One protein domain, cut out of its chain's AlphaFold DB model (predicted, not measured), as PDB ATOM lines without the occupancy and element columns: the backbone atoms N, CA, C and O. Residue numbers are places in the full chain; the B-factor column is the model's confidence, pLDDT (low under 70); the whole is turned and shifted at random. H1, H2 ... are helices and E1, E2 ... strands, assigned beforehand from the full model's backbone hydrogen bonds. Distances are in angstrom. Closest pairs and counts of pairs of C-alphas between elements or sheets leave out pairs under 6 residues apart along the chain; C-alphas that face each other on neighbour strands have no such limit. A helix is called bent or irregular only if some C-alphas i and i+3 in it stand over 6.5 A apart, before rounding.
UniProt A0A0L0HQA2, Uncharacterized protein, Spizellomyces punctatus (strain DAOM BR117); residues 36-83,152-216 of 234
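What this domain is: This is residues 36 to 83 and 152 to 216 of the 234 residues of an uncharacterized protein of Spizellomyces punctatus (strain DAOM BR117) (UniProt A0A0L0HQA2). A strongly twisted sheet of five strands has the helices H3 and H4 over one face, while H1 covers E4 and E5 on the other face, at the E5 edge. The short helix H2 sits by one corner of the sheet next to E2 and E3, and a long loop, residues 177 to 192, reaches out at the end of the domain opposite H1. The printed part has 113 residues, with four named helices and five named strands in the order H1 E1 E2 E3 H2 H3 E4 H4 E5. The sheet runs E3 E2 E1 E4 E5 and is mixed, antiparallel among E3, E2 and E1 and parallel from E1 through E4 to E5; the class is mixed, helices and strands. The whole is compact, with a radius of gyration of the C-alphas of 14.1 A, and rounded, spanning 40 by 34 by 25 A.

Where its parts are: H1 covers residues 40 to 48 and begins with C-alpha 40 at (54.834, 2.335, 27.990). It is irregular, with C-alphas 42 and 45 8.4 A apart. E1 is residues 53 to 57, 13.3 A long, E2 is residues 62 to 67, 12.5 A, and E3 is residues 72 to 76, 13.0 A. H2 follows directly, residues 77 to 83. After the cut comes H3, residues 152 to 168, the longest helix at 23.9 A, with C-alpha 152 at (39.878, 31.476, 29.180). E4 is residues 172 to 176, 13.7 A long, H4 is residues 193 to 202, 14.3 A, and E5 is residues 207 to 210, ending with C-alpha 210 at (49.029, 1.936, 28.248).

How they stand to each other: E1, E2 and E3 form a meander, each strand the antiparallel neighbour of the one before; E1 and E2 are a hairpin, and so are E2 and E3. N 57 and O 65 are 2.9 A apart, and N 73 and O 66 are 2.8 A apart, both within hydrogen-bond range. E1 and E4 are parallel, at 30 degrees, with N 56 and O 174 within range at 2.8 A. E4 and E5 are parallel, at 36 degrees, with N 208 and O 173 within range at 2.9 A. E4, H4 and E5 make a strand-helix-strand unit, two parallel neighbour strands with a helix between, and its crossover is right-handed. The domain has three layers, helices on both faces of the sheet: H3 and H4 on the same face, H1 on the other. H4 is over E4 at a height over the sheet of 8.9 A and runs along the strands, at 7 degrees to E4 on the local plane. H3 is over E2 at a height of 10.4 A, also along the strands; its closest C-alphas to E3 are those of Leu 160 and Tyr 75, 7.7 A apart. H3 and H4 are close but not clearly touching, about perpendicular at 75 degrees, the closest C-alphas being those of Glu 157 and Leu 199, 7.9 A apart. H1 is over E4 and only just over E5, on which 3 of its C-alphas fall; the C-alphas of Val 40 and Phe 208 are the closest of H1 and E5, at 5.4 A. H2 only grazes the sheet with residues 77 to 82, and it touches H3 at a steep tilt of 67 degrees, opposite ways, through residues 152 to 156 of H3 alone; the closest C-alphas are those of Glu 83 and Ser 156, 6.0 A apart. H1 and H4 are apart. In H2, H3 and H4 every O i to N i+4 pair is within hydrogen-bond range; in H1, 3 of 5 are.

The domain as a whole: The two C-alphas farthest apart are those of Ala 49 and Arg 186, at 41.9 A. Residues 84 to 151 are not printed, and C-alphas 83 and 152 are 6.4 A apart across this cut. The link from E4 to H4, 16 residues, is long. The mean pLDDT of the printed part is 85.0; residues 179 to 187, 189 to 192 and 213 to 216 are under 70.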
ATOM      1  N   THR A  36      52.076   3.995  18.316       86.19
ATOM      2  CA  THR A  36      52.738   2.790  18.835       86.19
ATOM      3  C   THR A  36      54.061   3.123  19.532       86.19
ATOM      4  O   THR A  36      54.421   2.484  20.514       86.19
ATOM      5  N   ALA A  37      54.790   4.141  19.068       88.69
ATOM      6  CA  ALA A  37      56.022   4.601  19.711       88.69
ATOM      7  C   ALA A  37      55.808   5.200  21.115       88.69
ATOM      8  O   ALA A  37      56.762   5.286  21.882       88.69
ATOM      9  N   LEU A  38      54.581   5.607  21.464       88.75
ATOM     10  CA  LEU A  38      54.256   6.202  22.765       88.75
ATOM     11  C   LEU A  38      53.889   5.169  23.833       88.75
ATOM     12  O   LEU A  38      53.676   5.560  24.978       88.75
ATOM     13  N   TYR A  39      53.790   3.883  23.492       89.94
ATOM     14  CA  TYR A  39      53.403   2.874  24.474       89.94
ATOM     15  C   TYR A  39      54.460   2.714  25.564       89.94
ATOM     16  O   TYR A  39      55.665   2.757  25.290       89.94
ATOM     17  N   VAL A  40      53.995   2.510  26.798       86.81
ATOM     18  CA  VAL A  40      54.834   2.335  27.990       86.81
ATOM     19  C   VAL A  40      55.843   1.213  27.782       86.81
ATOM     20  O   VAL A  40      57.008   1.401  28.101       86.81
ATOM     21  N   GLU A  41      55.448   0.098  27.164       85.81
ATOM     22  CA  GLU A  41      56.338  -1.037  26.872       85.81
ATOM     23  C   GLU A  41      57.606  -0.622  26.114       85.81
ATOM     24  O   GLU A  41      58.702  -1.092  26.411       85.81
ATOM     25  N   LYS A  42      57.480   0.327  25.179       87.88
ATOM     26  CA  LYS A  42      58.605   0.844  24.386       87.88
ATOM     27  C   LYS A  42      59.403   1.936  25.097       87.88
ATOM     28  O   LYS A  42      60.470   2.314  24.627       87.88
ATOM     29  N   ASN A  43      58.892   2.445  26.217       89.31
ATOM     30  CA  ASN A  43      59.454   3.561  26.976       89.31
ATOM     31  C   ASN A  43      59.637   3.219  28.468       89.31
ATOM     32  O   ASN A  43      59.731   4.115  29.311       89.31
ATOM     33  N   LEU A  44      59.721   1.927  28.805       86.00
ATOM     34  CA  LEU A  44      59.909   1.425  30.169       86.00
ATOM     35  C   LEU A  44      61.106   2.069  30.894       86.00
ATOM     36  O   LEU A  44      60.929   2.469  32.045       86.00
ATOM     37  N   PRO A  45      62.291   2.241  30.264       87.94
ATOM     38  CA  PRO A  45      63.414   2.918  30.911       87.94
ATOM     39  C   PRO A  45      63.083   4.355  31.329       87.94
ATOM     40  O   PRO A  45      63.417   4.761  32.437       87.94
ATOM     41  N   ALA A  46      62.370   5.104  30.481       85.62
ATOM     42  CA  ALA A  46      61.968   6.477  30.777       85.62
ATOM     43  C   ALA A  46      60.921   6.543  31.900       85.62
ATOM     44  O   ALA A  46      60.973   7.445  32.728       85.62
ATOM     45  N   CYS A  47      60.005   5.571  31.960       84.75
ATOM     46  CA  CYS A  47      59.024   5.478  33.043       84.75
ATOM     47  C   CYS A  47      59.687   5.134  34.385       84.75
ATOM     48  O   CYS A  47      59.320   5.707  35.402       84.75
ATOM     49  N   ARG A  48      60.677   4.230  34.393       86.50
ATOM     50  CA  ARG A  48      61.416   3.839  35.610       86.50
ATOM     51  C   ARG A  48      62.354   4.928  36.125       86.50
ATOM     52  O   ARG A  48      62.604   4.983  37.319       86.50
ATOM     53  N   ALA A  49      62.882   5.759  35.230       88.81
ATOM     54  CA  ALA A  49      63.741   6.885  35.586       88.81
ATOM     55  C   ALA A  49      62.959   8.120  36.071       88.81
ATOM     56  O   ALA A  49      63.571   9.083  36.525       88.81
ATOM     57  N   ALA A  50      61.628   8.131  35.942       88.06
ATOM     58  CA  ALA A  50      60.805   9.250  36.378       88.06
ATOM     59  C   ALA A  50      60.710   9.309  37.910       88.06
ATOM     60  O   ALA A  50      60.514   8.289  38.562       88.06
ATOM     61  N   GLU A  51      60.783  10.519  38.472       87.25
ATOM     62  CA  GLU A  51      60.617  10.757  39.916       87.25
ATOM     63  C   GLU A  51      59.220  10.360  40.407       87.25
ATOM     64  O   GLU A  51      59.072   9.751  41.464       87.25
ATOM     65  N   ASN A  52      58.194  10.693  39.621       90.56
ATOM     66  CA  ASN A  52      56.811  10.329  39.889       90.56
ATOM     67  C   ASN A  52      56.107   9.920  38.591       90.56
ATOM     68  O   ASN A  52      56.285  10.550  37.539       90.56
ATOM     69  N   VAL A  53      55.281   8.878  38.668       90.94
ATOM     70  CA  VAL A  53      54.456   8.395  37.559       90.94
ATOM     71  C   VAL A  53      52.994   8.522  37.957       90.94
ATOM     72  O   VAL A  53      52.527   7.866  38.883       90.94
ATOM     73  N   ILE A  54      52.270   9.363  37.226       91.62
ATOM     74  CA  ILE A  54      50.846   9.609  37.433       91.62
ATOM     75  C   ILE A  54      50.066   8.824  36.393       91.62
ATOM     76  O   ILE A  54      50.277   8.993  35.187       91.62
ATOM     77  N   VAL A  55      49.120   8.021  36.861       91.31
ATOM     78  CA  VAL A  55      48.164   7.337  35.994       91.31
ATOM     79  C   VAL A  55      46.950   8.237  35.803       91.31
ATOM     80  O   VAL A  55      46.430   8.815  36.762       91.31
ATOM     81  N   ILE A  56      46.526   8.392  34.551       89.31
ATOM     82  CA  ILE A  56      45.414   9.257  34.174       89.31
ATOM     83  C   ILE A  56      44.347   8.470  33.425       89.31
ATOM     84  O   ILE A  56      44.646   7.816  32.427       89.31
ATOM     85  N   ASP A  57      43.098   8.669  33.838       83.56
ATOM     86  CA  ASP A  57      41.905   8.204  33.135       83.56
ATOM     87  C   ASP A  57      41.058   9.403  32.641       83.56
ATOM     88  O   ASP A  57      40.505  10.167  33.446       83.56
ATOM     89  N   PRO A  58      40.992   9.653  31.317       80.94
ATOM     90  CA  PRO A  58      40.128  10.678  30.739       80.94
ATOM     91  C   PRO A  58      38.669  10.219  30.613       80.94
ATOM     92  O   PRO A  58      38.302   9.484  29.694       80.94
ATOM     93  N   ASN A  59      37.783  10.794  31.424       80.06
ATOM     94  CA  ASN A  59      36.356  10.478  31.397       80.06
ATOM     95  C   ASN A  59      35.496  11.682  30.932       80.06
ATOM     96  O   ASN A  59      35.997  12.711  30.474       80.06
ATOM     97  N   LYS A  60      34.163  11.553  30.964       78.81
ATOM     98  CA  LYS A  60      33.201  12.572  30.503       78.81
ATOM     99  C   LYS A  60      32.866  13.595  31.592       78.81
ATOM    100  O   LYS A  60      32.809  14.793  31.305       78.81
ATOM    101  N   HIS A  61      32.627  13.122  32.819       81.69
ATOM    102  CA  HIS A  61      32.327  13.969  33.980       81.69
ATOM    103  C   HIS A  61      33.613  14.549  34.576       81.69
ATOM    104  O   HIS A  61      33.805  15.767  34.589       81.69
ATOM    105  N   ASP A  62      34.516  13.661  34.982       86.19
ATOM    106  CA  ASP A  62      35.876  13.996  35.378       86.19
ATOM    107  C   ASP A  62      36.731  13.920  34.112       86.19
ATOM    108  O   ASP A  62      37.161  12.851  33.693       86.19
ATOM    109  N   ILE A  63      36.899  15.061  33.434       86.06
ATOM    110  CA  ILE A  63      37.604  15.126  32.142       86.06
ATOM    111  C   ILE A  63      39.042  14.610  32.280       86.06
ATOM    112  O   ILE A  63      39.613  14.077  31.326       86.06
ATOM    113  N   LEU A  64      39.622  14.801  33.463       88.81
ATOM    114  CA  LEU A  64      40.895  14.229  33.853       88.81
ATOM    115  C   LEU A  64      40.775  13.734  35.293       88.81
ATOM    116  O   LEU A  64      40.527  14.536  36.199       88.81
ATOM    117  N   TYR A  65      40.970  12.439  35.496       89.94
ATOM    118  CA  TYR A  65      41.223  11.876  36.810       89.94
ATOM    119  C   TYR A  65      42.673  11.415  36.859       89.94
ATOM    120  O   TYR A  65      43.097  10.638  36.011       89.94
ATOM    121  N   CYS A  66      43.430  11.914  37.827       90.88
ATOM    122  CA  CYS A  66      44.838  11.600  38.013       90.88
ATOM    123  C   CYS A  66      45.027  10.942  39.374       90.88
ATOM    124  O   CYS A  66      44.504  11.436  40.377       90.88
ATOM    125  N   GLN A  67      45.830   9.889  39.420       89.50
ATOM    126  CA  GLN A  67      46.202   9.216  40.654       89.50
ATOM    127  C   GLN A  67      47.702   8.929  40.662       89.50
ATOM    128  O   GLN A  67      48.262   8.488  39.658       89.50
ATOM    129  N   ASP A  68      48.333   9.187  41.802       86.56
ATOM    130  CA  ASP A  68      49.649   8.657  42.143       86.56
ATOM    131  C   ASP A  68      49.523   7.707  43.349       86.56
ATOM    132  O   ASP A  68      48.420   7.423  43.828       86.56
ATOM    133  N   GLY A  69      50.650   7.192  43.848       79.75
ATOM    134  CA  GLY A  69      50.656   6.324  45.030       79.75
ATOM    135  C   GLY A  69      50.174   6.999  46.324       79.75
ATOM    136  O   GLY A  69      49.838   6.297  47.273       79.75
ATOM    137  N   ASN A  70      50.102   8.335  46.364       78.00
ATOM    138  CA  ASN A  70      49.919   9.127  47.582       78.00
ATOM    139  C   ASN A  70      48.618   9.955  47.594       78.00
ATOM    140  O   ASN A  70      48.218  10.467  48.640       78.00
ATOM    141  N   GLY A  71      47.936  10.121  46.460       85.69
ATOM    142  CA  GLY A  71      46.790  11.007  46.336       85.69
ATOM    143  C   GLY A  71      46.165  11.073  44.941       85.69
ATOM    144  O   GLY A  71      46.611  10.483  43.961       85.69
ATOM    145  N   THR A  72      45.063  11.823  44.859       92.06
ATOM    146  CA  THR A  72      44.245  11.937  43.640       92.06
ATOM    147  C   THR A  72      44.013  13.392  43.254       92.06
ATOM    148  O   THR A  72      43.907  14.272  44.109       92.06
ATOM    149  N   PHE A  73      43.927  13.687  41.962       92.19
ATOM    150  CA  PHE A  73      43.622  15.010  41.422       92.19
ATOM    151  C   PHE A  73      42.541  14.884  40.356       92.19
ATOM    152  O   PHE A  73      42.573  13.966  39.542       92.19
ATOM    153  N   ARG A  74      41.571  15.801  40.355       92.19
ATOM    154  CA  ARG A  74      40.429  15.749  39.438       92.19
ATOM    155  C   ARG A  74      40.245  17.085  38.746       92.19
ATOM    156  O   ARG A  74      40.269  18.127  39.392       92.19
ATOM    157  N   TYR A  75      39.993  17.032  37.446       91.69
ATOM    158  CA  TYR A  75      39.593  18.171  36.633       91.69
ATOM    159  C   TYR A  75      38.251  17.869  35.971       91.69
ATOM    160  O   TYR A  75      38.139  16.990  35.113       91.69
ATOM    161  N   THR A  76      37.211  18.585  36.391       91.00
ATOM    162  CA  THR A  76      35.823  18.237  36.051       91.00
ATOM    163  C   THR A  76      35.278  19.044  34.877       91.00
ATOM    164  O   THR A  76      35.729  20.150  34.561       91.00
ATOM    165  N   ALA A  77      34.232  18.523  34.238       87.94
ATOM    166  CA  ALA A  77      33.532  19.225  33.171       87.94
ATOM    167  C   ALA A  77      32.842  20.501  33.656       87.94
ATOM    168  O   ALA A  77      32.800  21.489  32.921       87.94
ATOM    169  N   ASN A  78      32.354  20.506  34.899       89.50
ATOM    170  CA  ASN A  78      31.784  21.695  35.526       89.50
ATOM    171  C   ASN A  78      32.846  22.771  35.755       89.50
ATOM    172  O   ASN A  78      32.624  23.916  35.360       89.50
ATOM    173  N   GLN A  79      34.002  22.396  36.310       91.12
ATOM    174  CA  GLN A  79      35.132  23.304  36.499       91.12
ATOM    175  C   GLN A  79      35.540  23.943  35.169       91.12
ATOM    176  O   GLN A  79      35.505  25.165  35.031       91.12
ATOM    177  N   ARG A  80      35.791  23.126  34.138       89.75
ATOM    178  CA  ARG A  80      36.112  23.627  32.797       89.75
ATOM    179  C   ARG A  80      35.034  24.555  32.247       89.75
ATOM    180  O   ARG A  80      35.344  25.565  31.615       89.75
ATOM    181  N   ALA A  81      33.759  24.207  32.415       89.06
ATOM    182  CA  ALA A  81      32.654  25.005  31.894       89.06
ATOM    183  C   ALA A  81      32.582  26.392  32.550       89.06
ATOM    184  O   ALA A  81      32.310  27.372  31.849       89.06
ATOM    185  N   MET A  82      32.858  26.459  33.855       91.12
ATOM    186  CA  MET A  82      32.948  27.698  34.628       91.12
ATOM    187  C   MET A  82      34.163  28.525  34.210       91.12
ATOM    188  O   MET A  82      33.994  29.661  33.773       91.12
ATOM    189  N   GLU A  83      35.361  27.937  34.239       91.88
ATOM    190  CA  GLU A  83      36.618  28.618  33.903       91.88
ATOM    191  C   GLU A  83      36.607  29.157  32.466       91.88
ATOM    192  O   GLU A  83      36.989  30.295  32.212       91.88
ATOM    193  N   ASN A 152      40.259  32.168  27.956       94.62
ATOM    194  CA  ASN A 152      39.878  31.476  29.180       94.62
ATOM    195  C   ASN A 152      40.233  29.990  29.132       94.62
ATOM    196  O   ASN A 152      40.618  29.418  30.144       94.62
ATOM    197  N   ARG A 153      40.144  29.356  27.954       91.12
ATOM    198  CA  ARG A 153      40.606  27.977  27.781       91.12
ATOM    199  C   ARG A 153      42.114  27.860  27.979       91.12
ATOM    200  O   ARG A 153      42.536  26.919  28.636       91.12
ATOM    201  N   GLN A 154      42.905  28.785  27.435       92.19
ATOM    202  CA  GLN A 154      44.355  28.786  27.652       92.19
ATOM    203  C   GLN A 154      44.703  28.984  29.130       92.19
ATOM    204  O   GLN A 154      45.542  28.255  29.643       92.19
ATOM    205  N   LYS A 155      44.022  29.910  29.815       94.75
ATOM    206  CA  LYS A 155      44.190  30.131  31.260       94.75
ATOM    207  C   LYS A 155      43.859  28.876  32.065       94.75
ATOM    208  O   LYS A 155      44.728  28.360  32.743       94.75
ATOM    209  N   SER A 156      42.665  28.317  31.869       93.62
ATOM    210  CA  SER A 156      42.217  27.065  32.498       93.62
ATOM    211  C   SER A 156      43.199  25.904  32.287       93.62
ATOM    212  O   SER A 156      43.548  25.199  33.229       93.62
ATOM    213  N   GLU A 157      43.685  25.715  31.055       92.38
ATOM    214  CA  GLU A 157      44.670  24.674  30.736       92.38
ATOM    215  C   GLU A 157      46.041  24.957  31.385       92.38
ATOM    216  O   GLU A 157      46.709  24.017  31.807       92.38
ATOM    217  N   SER A 158      46.452  26.223  31.513       94.12
ATOM    218  CA  SER A 158      47.682  26.618  32.215       94.12
ATOM    219  C   SER A 158      47.572  26.408  33.728       94.12
ATOM    220  O   SER A 158      48.471  25.825  34.331       94.12
ATOM    221  N   ASP A 159      46.463  26.829  34.334       95.06
ATOM    222  CA  ASP A 159      46.198  26.699  35.770       95.06
ATOM    223  C   ASP A 159      46.124  25.224  36.175       95.06
ATOM    224  O   ASP A 159      46.690  24.823  37.190       95.06
ATOM    225  N   LEU A 160      45.503  24.387  35.339       93.81
ATOM    226  CA  LEU A 160      45.500  22.934  35.495       93.81
ATOM    227  C   LEU A 160      46.926  22.372  35.606       93.81
ATOM    228  O   LEU A 160      47.213  21.609  36.525       93.81
ATOM    229  N   ILE A 161      47.823  22.754  34.695       94.50
ATOM    230  CA  ILE A 161      49.205  22.259  34.680       94.50
ATOM    231  C   ILE A 161      49.980  22.762  35.899       94.50
ATOM    232  O   ILE A 161      50.693  21.978  36.523       94.50
ATOM    233  N   SER A 162      49.812  24.030  36.272       94.88
ATOM    234  CA  SER A 162      50.409  24.591  37.488       94.88
ATOM    235  C   SER A 162      49.938  23.849  38.739       94.88
ATOM    236  O   SER A 162      50.757  23.449  39.559       94.88
ATOM    237  N   ASN A 163      48.638  23.574  38.853       94.19
ATOM    238  CA  ASN A 163      48.075  22.829  39.978       94.19
ATOM    239  C   ASN A 163      48.587  21.384  40.031       94.19
ATOM    240  O   ASN A 163      48.887  20.882  41.113       94.19
ATOM    241  N   MET A 164      48.741  20.728  38.877       93.00
ATOM    242  CA  MET A 164      49.360  19.402  38.815       93.00
ATOM    243  C   MET A 164      50.826  19.443  39.263       93.00
ATOM    244  O   MET A 164      51.231  18.596  40.050       93.00
ATOM    245  N   ARG A 165      51.612  20.434  38.821       92.69
ATOM    246  CA  ARG A 165      53.016  20.600  39.245       92.69
ATOM    247  C   ARG A 165      53.141  20.898  40.735       92.69
ATOM    248  O   ARG A 165      53.989  20.311  41.393       92.69
ATOM    249  N   ASN A 166      52.268  21.740  41.279       93.38
ATOM    250  CA  ASN A 166      52.250  22.046  42.710       93.38
ATOM    251  C   ASN A 166      51.926  20.813  43.559       93.38
ATOM    252  O   ASN A 166      52.433  20.681  44.667       93.38
ATOM    253  N   LYS A 167      51.076  19.915  43.048       91.94
ATOM    254  CA  LYS A 167      50.662  18.717  43.776       91.94
ATOM    255  C   LYS A 167      51.647  17.557  43.650       91.94
ATOM    256  O   LYS A 167      51.911  16.885  44.637       91.94
ATOM    257  N   PHE A 168      52.134  17.303  42.441       90.25
ATOM    258  CA  PHE A 168      52.882  16.090  42.115       90.25
ATOM    259  C   PHE A 168      54.369  16.336  41.844       90.25
ATOM    260  O   PHE A 168      55.106  15.378  41.620       90.25
ATOM    261  N   GLY A 169      54.814  17.597  41.839       89.75
ATOM    262  CA  GLY A 169      56.196  17.971  41.559       89.75
ATOM    263  C   GLY A 169      56.583  17.718  40.103       89.75
ATOM    264  O   GLY A 169      55.897  18.157  39.170       89.75
ATOM    265  N   ASN A 170      57.706  17.029  39.906       90.88
ATOM    266  CA  ASN A 170      58.133  16.554  38.599       90.88
ATOM    267  C   ASN A 170      57.514  15.179  38.326       90.88
ATOM    268  O   ASN A 170      57.699  14.241  39.098       90.88
ATOM    269  N   PHE A 171      56.764  15.055  37.235       92.31
ATOM    270  CA  PHE A 171      56.002  13.843  36.963       92.31
ATOM    271  C   PHE A 171      55.972  13.478  35.482       92.31
ATOM    272  O   PHE A 171      56.044  14.325  34.588       92.31
ATOM    273  N   THR A 172      55.798  12.184  35.245       92.75
ATOM    274  CA  THR A 172      55.487  11.589  33.947       92.75
ATOM    275  C   THR A 172      54.069  11.035  33.978       92.75
ATOM    276  O   THR A 172      53.610  10.535  35.000       92.75
ATOM    277  N   ILE A 173      53.361  11.135  32.857       93.06
ATOM    278  CA  ILE A 173      51.979  10.679  32.722       93.06
ATOM    279  C   ILE A 173      51.936   9.343  31.988       93.06
ATOM    280  O   ILE A 173      52.540   9.191  30.925       93.06
ATOM    281  N   VAL A 174      51.124   8.425  32.502       91.44
ATOM    282  CA  VAL A 174      50.662   7.230  31.795       91.44
ATOM    283  C   VAL A 174      49.148   7.327  31.636       91.44
ATOM    284  O   VAL A 174      48.437   7.610  32.594       91.44
ATOM    285  N   MET A 175      48.655   7.141  30.417       89.31
ATOM    286  CA  MET A 175      47.235   7.251  30.079       89.31
ATOM    287  C   MET A 175      46.791   6.017  29.297       89.31
ATOM    288  O   MET A 175      47.544   5.540  28.451       89.31
ATOM    289  N   GLY A 176      45.575   5.539  29.536       84.44
ATOM    290  CA  GLY A 176      44.954   4.516  28.696       84.44
ATOM    291  C   GLY A 176      44.813   4.953  27.239       84.44
ATOM    292  O   GLY A 176      44.627   6.137  26.944       84.44
ATOM    293  N   ASP A 177      44.895   4.012  26.303       78.38
ATOM    294  CA  ASP A 177      44.680   4.270  24.878       78.38
ATOM    295  C   ASP A 177      43.191   4.230  24.462       78.38
ATOM    296  O   ASP A 177      42.866   4.397  23.278       78.38
ATOM    297  N   TRP A 178      42.272   4.077  25.427       73.12
ATOM    298  CA  TRP A 178      40.838   3.958  25.179       73.12
ATOM    299  C   TRP A 178      40.220   5.217  24.562       73.12
ATOM    300  O   TRP A 178      40.211   6.307  25.137       73.12
ATOM    301  N   SER A 179      39.608   5.063  23.385       67.25
ATOM    302  CA  SER A 179      38.906   6.147  22.697       67.25
ATOM    303  C   SER A 179      37.435   5.821  22.467       67.25
ATOM    304  O   SER A 179      37.095   4.751  21.974       67.25
ATOM    305  N   ASP A 180      36.567   6.816  22.661       64.56
ATOM    306  CA  ASP A 180      35.135   6.754  22.326       64.56
ATOM    307  C   ASP A 180      34.882   6.621  20.801       64.56
ATOM    308  O   ASP A 180      33.742   6.657  20.354       64.56
ATOM    309  N   ALA A 181      35.930   6.548  19.962       64.75
ATOM    310  CA  ALA A 181      35.874   6.464  18.494       64.75
ATOM    311  C   ALA A 181      34.923   7.485  17.820       64.75
ATOM    312  O   ALA A 181      34.418   7.262  16.720       64.75
ATOM    313  N   GLY A 182      34.658   8.618  18.483       63.03
ATOM    314  CA  GLY A 182      33.710   9.639  18.028       63.03
ATOM    315  C   GLY A 182      32.232   9.362  18.341       63.03
ATOM    316  O   GLY A 182      31.380  10.126  17.894       63.03
ATOM    317  N   ARG A 183      31.909   8.330  19.129       66.62
ATOM    318  CA  ARG A 183      30.550   7.935  19.549       66.62
ATOM    319  C   ARG A 183      30.050   8.689  20.788       66.62
ATOM    320  O   ARG A 183      29.246   8.181  21.568       66.62
ATOM    321  N   THR A 184      30.473   9.939  20.955       69.44
ATOM    322  CA  THR A 184      30.066  10.742  22.109       69.44
ATOM    323  C   THR A 184      28.583  11.089  22.017       69.44
ATOM    324  O   THR A 184      28.137  11.748  21.075       69.44
ATOM    325  N   ALA A 185      27.822  10.656  23.025       68.44
ATOM    326  CA  ALA A 185      26.409  10.981  23.159       68.44
ATOM    327  C   ALA A 185      26.181  12.500  23.158       68.44
ATOM    328  O   ALA A 185      27.009  13.292  23.623       68.44
ATOM    329  N   ARG A 186      25.027  12.923  22.636       66.94
ATOM    330  CA  ARG A 186      24.663  14.340  22.568       66.94
ATOM    331  C   ARG A 186      24.708  14.955  23.973       66.94
ATOM    332  O   ARG A 186      24.267  14.337  24.933       66.94
ATOM    333  N   PHE A 187      25.235  16.177  24.066       67.50
ATOM    334  CA  PHE A 187      25.388  16.947  25.312       67.50
ATOM    335  C   PHE A 187      26.435  16.427  26.309       67.50
ATOM    336  O   PHE A 187      26.637  17.064  27.339       67.50
ATOM    337  N   GLN A 188      27.149  15.345  25.993       70.56
ATOM    338  CA  GLN A 188      28.287  14.893  26.788       70.56
ATOM    339  C   GLN A 188      29.589  15.546  26.318       70.56
ATOM    340  O   GLN A 188      29.784  15.832  25.131       70.56
ATOM    341  N   THR A 189      30.504  15.775  27.260       66.88
ATOM    342  CA  THR A 189      31.869  16.189  26.933       66.88
ATOM    343  C   THR A 189      32.578  15.032  26.238       66.88
ATOM    344  O   THR A 189      32.533  13.900  26.702       66.88
ATOM    345  N   SER A 190      33.242  15.306  25.117       64.25
ATOM    346  CA  SER A 190      34.085  14.306  24.458       64.25
ATOM    347  C   SER A 190      35.364  14.067  25.267       64.25
ATOM    348  O   SER A 190      36.030  15.034  25.656       64.25
ATOM    349  N   SER A 191      35.731  12.799  25.466       64.25
ATOM    350  CA  SER A 191      37.010  12.385  26.055       64.25
ATOM    351  C   SER A 191      38.153  12.704  25.079       64.25
ATOM    352  O   SER A 191      38.382  12.011  24.087       64.25
ATOM    353  N   LYS A 192      38.852  13.826  25.293       66.38
ATOM    354  CA  LYS A 192      39.852  14.370  24.351       66.38
ATOM    355  C   LYS A 192      41.264  13.813  24.577       66.38
ATOM    356  O   LYS A 192      42.176  14.589  24.851       66.38
ATOM    357  N   MET A 193      41.504  12.523  24.356       74.94
ATOM    358  CA  MET A 193      42.852  11.943  24.532       74.94
ATOM    359  C   MET A 193      43.957  12.641  23.720       74.94
ATOM    360  O   MET A 193      44.989  13.038  24.257       74.94
ATOM    361  N   LYS A 194      43.745  12.867  22.414       80.75
ATOM    362  CA  LYS A 194      44.733  13.573  21.571       80.75
ATOM    363  C   LYS A 194      44.979  15.007  22.051       80.75
ATOM    364  O   LYS A 194      46.100  15.504  21.950       80.75
ATOM    365  N   GLY A 195      43.929  15.670  22.539       84.94
ATOM    366  CA  GLY A 195      44.020  17.025  23.079       84.94
ATOM    367  C   GLY A 195      44.898  17.062  24.324       84.94
ATOM    368  O   GLY A 195      45.818  17.870  24.380       84.94
ATOM    369  N   TRP A 196      44.679  16.128  25.250       87.62
ATOM    370  CA  TRP A 196      45.483  15.987  26.461       87.62
ATOM    371  C   TRP A 196      46.948  15.682  26.166       87.62
ATOM    372  O   TRP A 196      47.824  16.418  26.606       87.62
ATOM    373  N   ARG A 197      47.223  14.692  25.313       88.62
ATOM    374  CA  ARG A 197      48.593  14.386  24.868       88.62
ATOM    375  C   ARG A 197      49.310  15.591  24.268       88.62
ATOM    376  O   ARG A 197      50.495  15.800  24.506       88.62
ATOM    377  N   THR A 198      48.591  16.387  23.476       89.44
ATOM    378  CA  THR A 198      49.144  17.601  22.864       89.44
ATOM    379  C   THR A 198      49.441  18.662  23.924       89.44
ATOM    380  O   THR A 198      50.514  19.258  23.890       89.44
ATOM    381  N   LEU A 199      48.535  18.848  24.891       91.38
ATOM    382  CA  LEU A 199      48.721  19.768  26.012       91.38
ATOM    383  C   LEU A 199      49.944  19.390  26.859       91.38
ATOM    384  O   LEU A 199      50.775  20.249  27.145       91.38
ATOM    385  N   PHE A 200      50.091  18.118  27.231       92.62
ATOM    386  CA  PHE A 200      51.236  17.654  28.020       92.62
ATOM    387  C   PHE A 200      52.549  17.793  27.249       92.62
ATOM    388  O   PHE A 200      53.515  18.337  27.781       92.62
ATOM    389  N   LYS A 201      52.553  17.435  25.957       91.75
ATOM    390  CA  LYS A 201      53.719  17.620  25.086       91.75
ATOM    391  C   LYS A 201      54.152  19.085  24.994       91.75
ATOM    392  O   LYS A 201      55.344  19.368  25.077       91.75
ATOM    393  N   TRP A 202      53.213  20.022  24.838       91.25
ATOM    394  CA  TRP A 202      53.526  21.459  24.813       91.25
ATOM    395  C   TRP A 202      54.114  21.961  26.133       91.25
ATOM    396  O   TRP A 202      54.998  22.811  26.116       91.25
ATOM    397  N   ASN A 203      53.692  21.381  27.255       92.25
ATOM    398  CA  ASN A 203      54.209  21.696  28.586       92.25
ATOM    399  C   ASN A 203      55.448  20.876  28.984       92.25
ATOM    400  O   ASN A 203      55.835  20.903  30.153       92.25
ATOM    401  N   ARG A 204      56.072  20.168  28.027       92.56
ATOM    402  CA  ARG A 204      57.264  19.323  28.228       92.56
ATOM    403  C   ARG A 204      57.071  18.243  29.301       92.56
ATOM    404  O   ARG A 204      57.996  17.922  30.035       92.56
ATOM    405  N   ILE A 205      55.858  17.706  29.397       92.38
ATOM    406  CA  ILE A 205      55.524  16.580  30.269       92.38
ATOM    407  C   ILE A 205      55.476  15.324  29.401       92.38
ATOM    408  O   ILE A 205      54.766  15.286  28.389       92.38
ATOM    409  N   ASN A 206      56.232  14.302  29.795       91.94
ATOM    410  CA  ASN A 206      56.218  13.012  29.117       91.94
ATOM    411  C   ASN A 206      54.860  12.338  29.330       91.94
ATOM    412  O   ASN A 206      54.355  12.288  30.450       91.94
ATOM    413  N   CYS A 207      54.259  11.849  28.247       91.94
ATOM    414  CA  CYS A 207      52.962  11.186  28.266       91.94
ATOM    415  C   CYS A 207      53.053   9.904  27.442       91.94
ATOM    416  O   CYS A 207      53.205   9.963  26.218       91.94
ATOM    417  N   PHE A 208      52.946   8.772  28.128       91.94
ATOM    418  CA  PHE A 208      52.973   7.438  27.545       91.94
ATOM    419  C   PHE A 208      51.581   6.810  27.550       91.94
ATOM    420  O   PHE A 208      50.710   7.210  28.327       91.94
ATOM    421  N   LEU A 209      51.376   5.854  26.648       90.25
ATOM    422  CA  LEU A 209      50.121   5.129  26.494       90.25
ATOM    423  C   LEU A 209      50.225   3.723  27.073       90.25
ATOM    424  O   LEU A 209      51.224   3.035  26.868       90.25
ATOM    425  N   LEU A 210      49.190   3.302  27.782       86.94
ATOM    426  CA  LEU A 210      49.029   1.936  28.248       86.94
ATOM    427  C   LEU A 210      47.949   1.264  27.400       86.94
ATOM    428  O   LEU A 210      46.893   1.856  27.188       86.94
ATOM    429  N   ASP A 211      48.250   0.066  26.894       81.19
ATOM    430  CA  ASP A 211      47.261  -0.759  26.203       81.19
ATOM    431  C   ASP A 211      46.324  -1.357  27.252       81.19
ATOM    432  O   ASP A 211      46.741  -2.165  28.086       81.19
ATOM    433  N   GLU A 212      45.067  -0.924  27.254       73.00
ATOM    434  CA  GLU A 212      44.069  -1.427  28.201       73.00
ATOM    435  C   GLU A 212      43.440  -2.754  27.751       73.00
ATOM    436  O   GLU A 212      42.632  -3.343  28.482       73.00
ATOM    437  N   TYR A 213      43.794  -3.267  26.572       67.69
ATOM    438  CA  TYR A 213      43.193  -4.472  26.022       67.69
ATOM    439  C   TYR A 213      43.350  -5.682  26.963       67.69
ATOM    440  O   TYR A 213      44.450  -6.116  27.291       67.69
ATOM    441  N   LYS A 214      42.210  -6.250  27.396       61.91
ATOM    442  CA  LYS A 214      42.084  -7.407  28.315       61.91
ATOM    443  C   LYS A 214      42.628  -7.210  29.737       61.91
ATOM    444  O   LYS A 214      42.621  -8.165  30.511       61.91
ATOM    445  N   THR A 215      42.996  -5.995  30.130       61.56
ATOM    446  CA  THR A 215      43.494  -5.703  31.490       61.56
ATOM    447  C   THR A 215      42.478  -5.992  32.605       61.56
ATOM    448  O   THR A 215      42.871  -6.327  33.716       61.56
ATOM    449  N   SER A 216      41.172  -5.948  32.311       57.72
ATOM    450  CA  SER A 216      40.091  -6.322  33.240       57.72
ATOM    451  C   SER A 216      39.672  -7.797  33.176       57.72
ATOM    452  O   SER A 216      38.825  -8.230  33.951       57.72
TER     453      SER A 216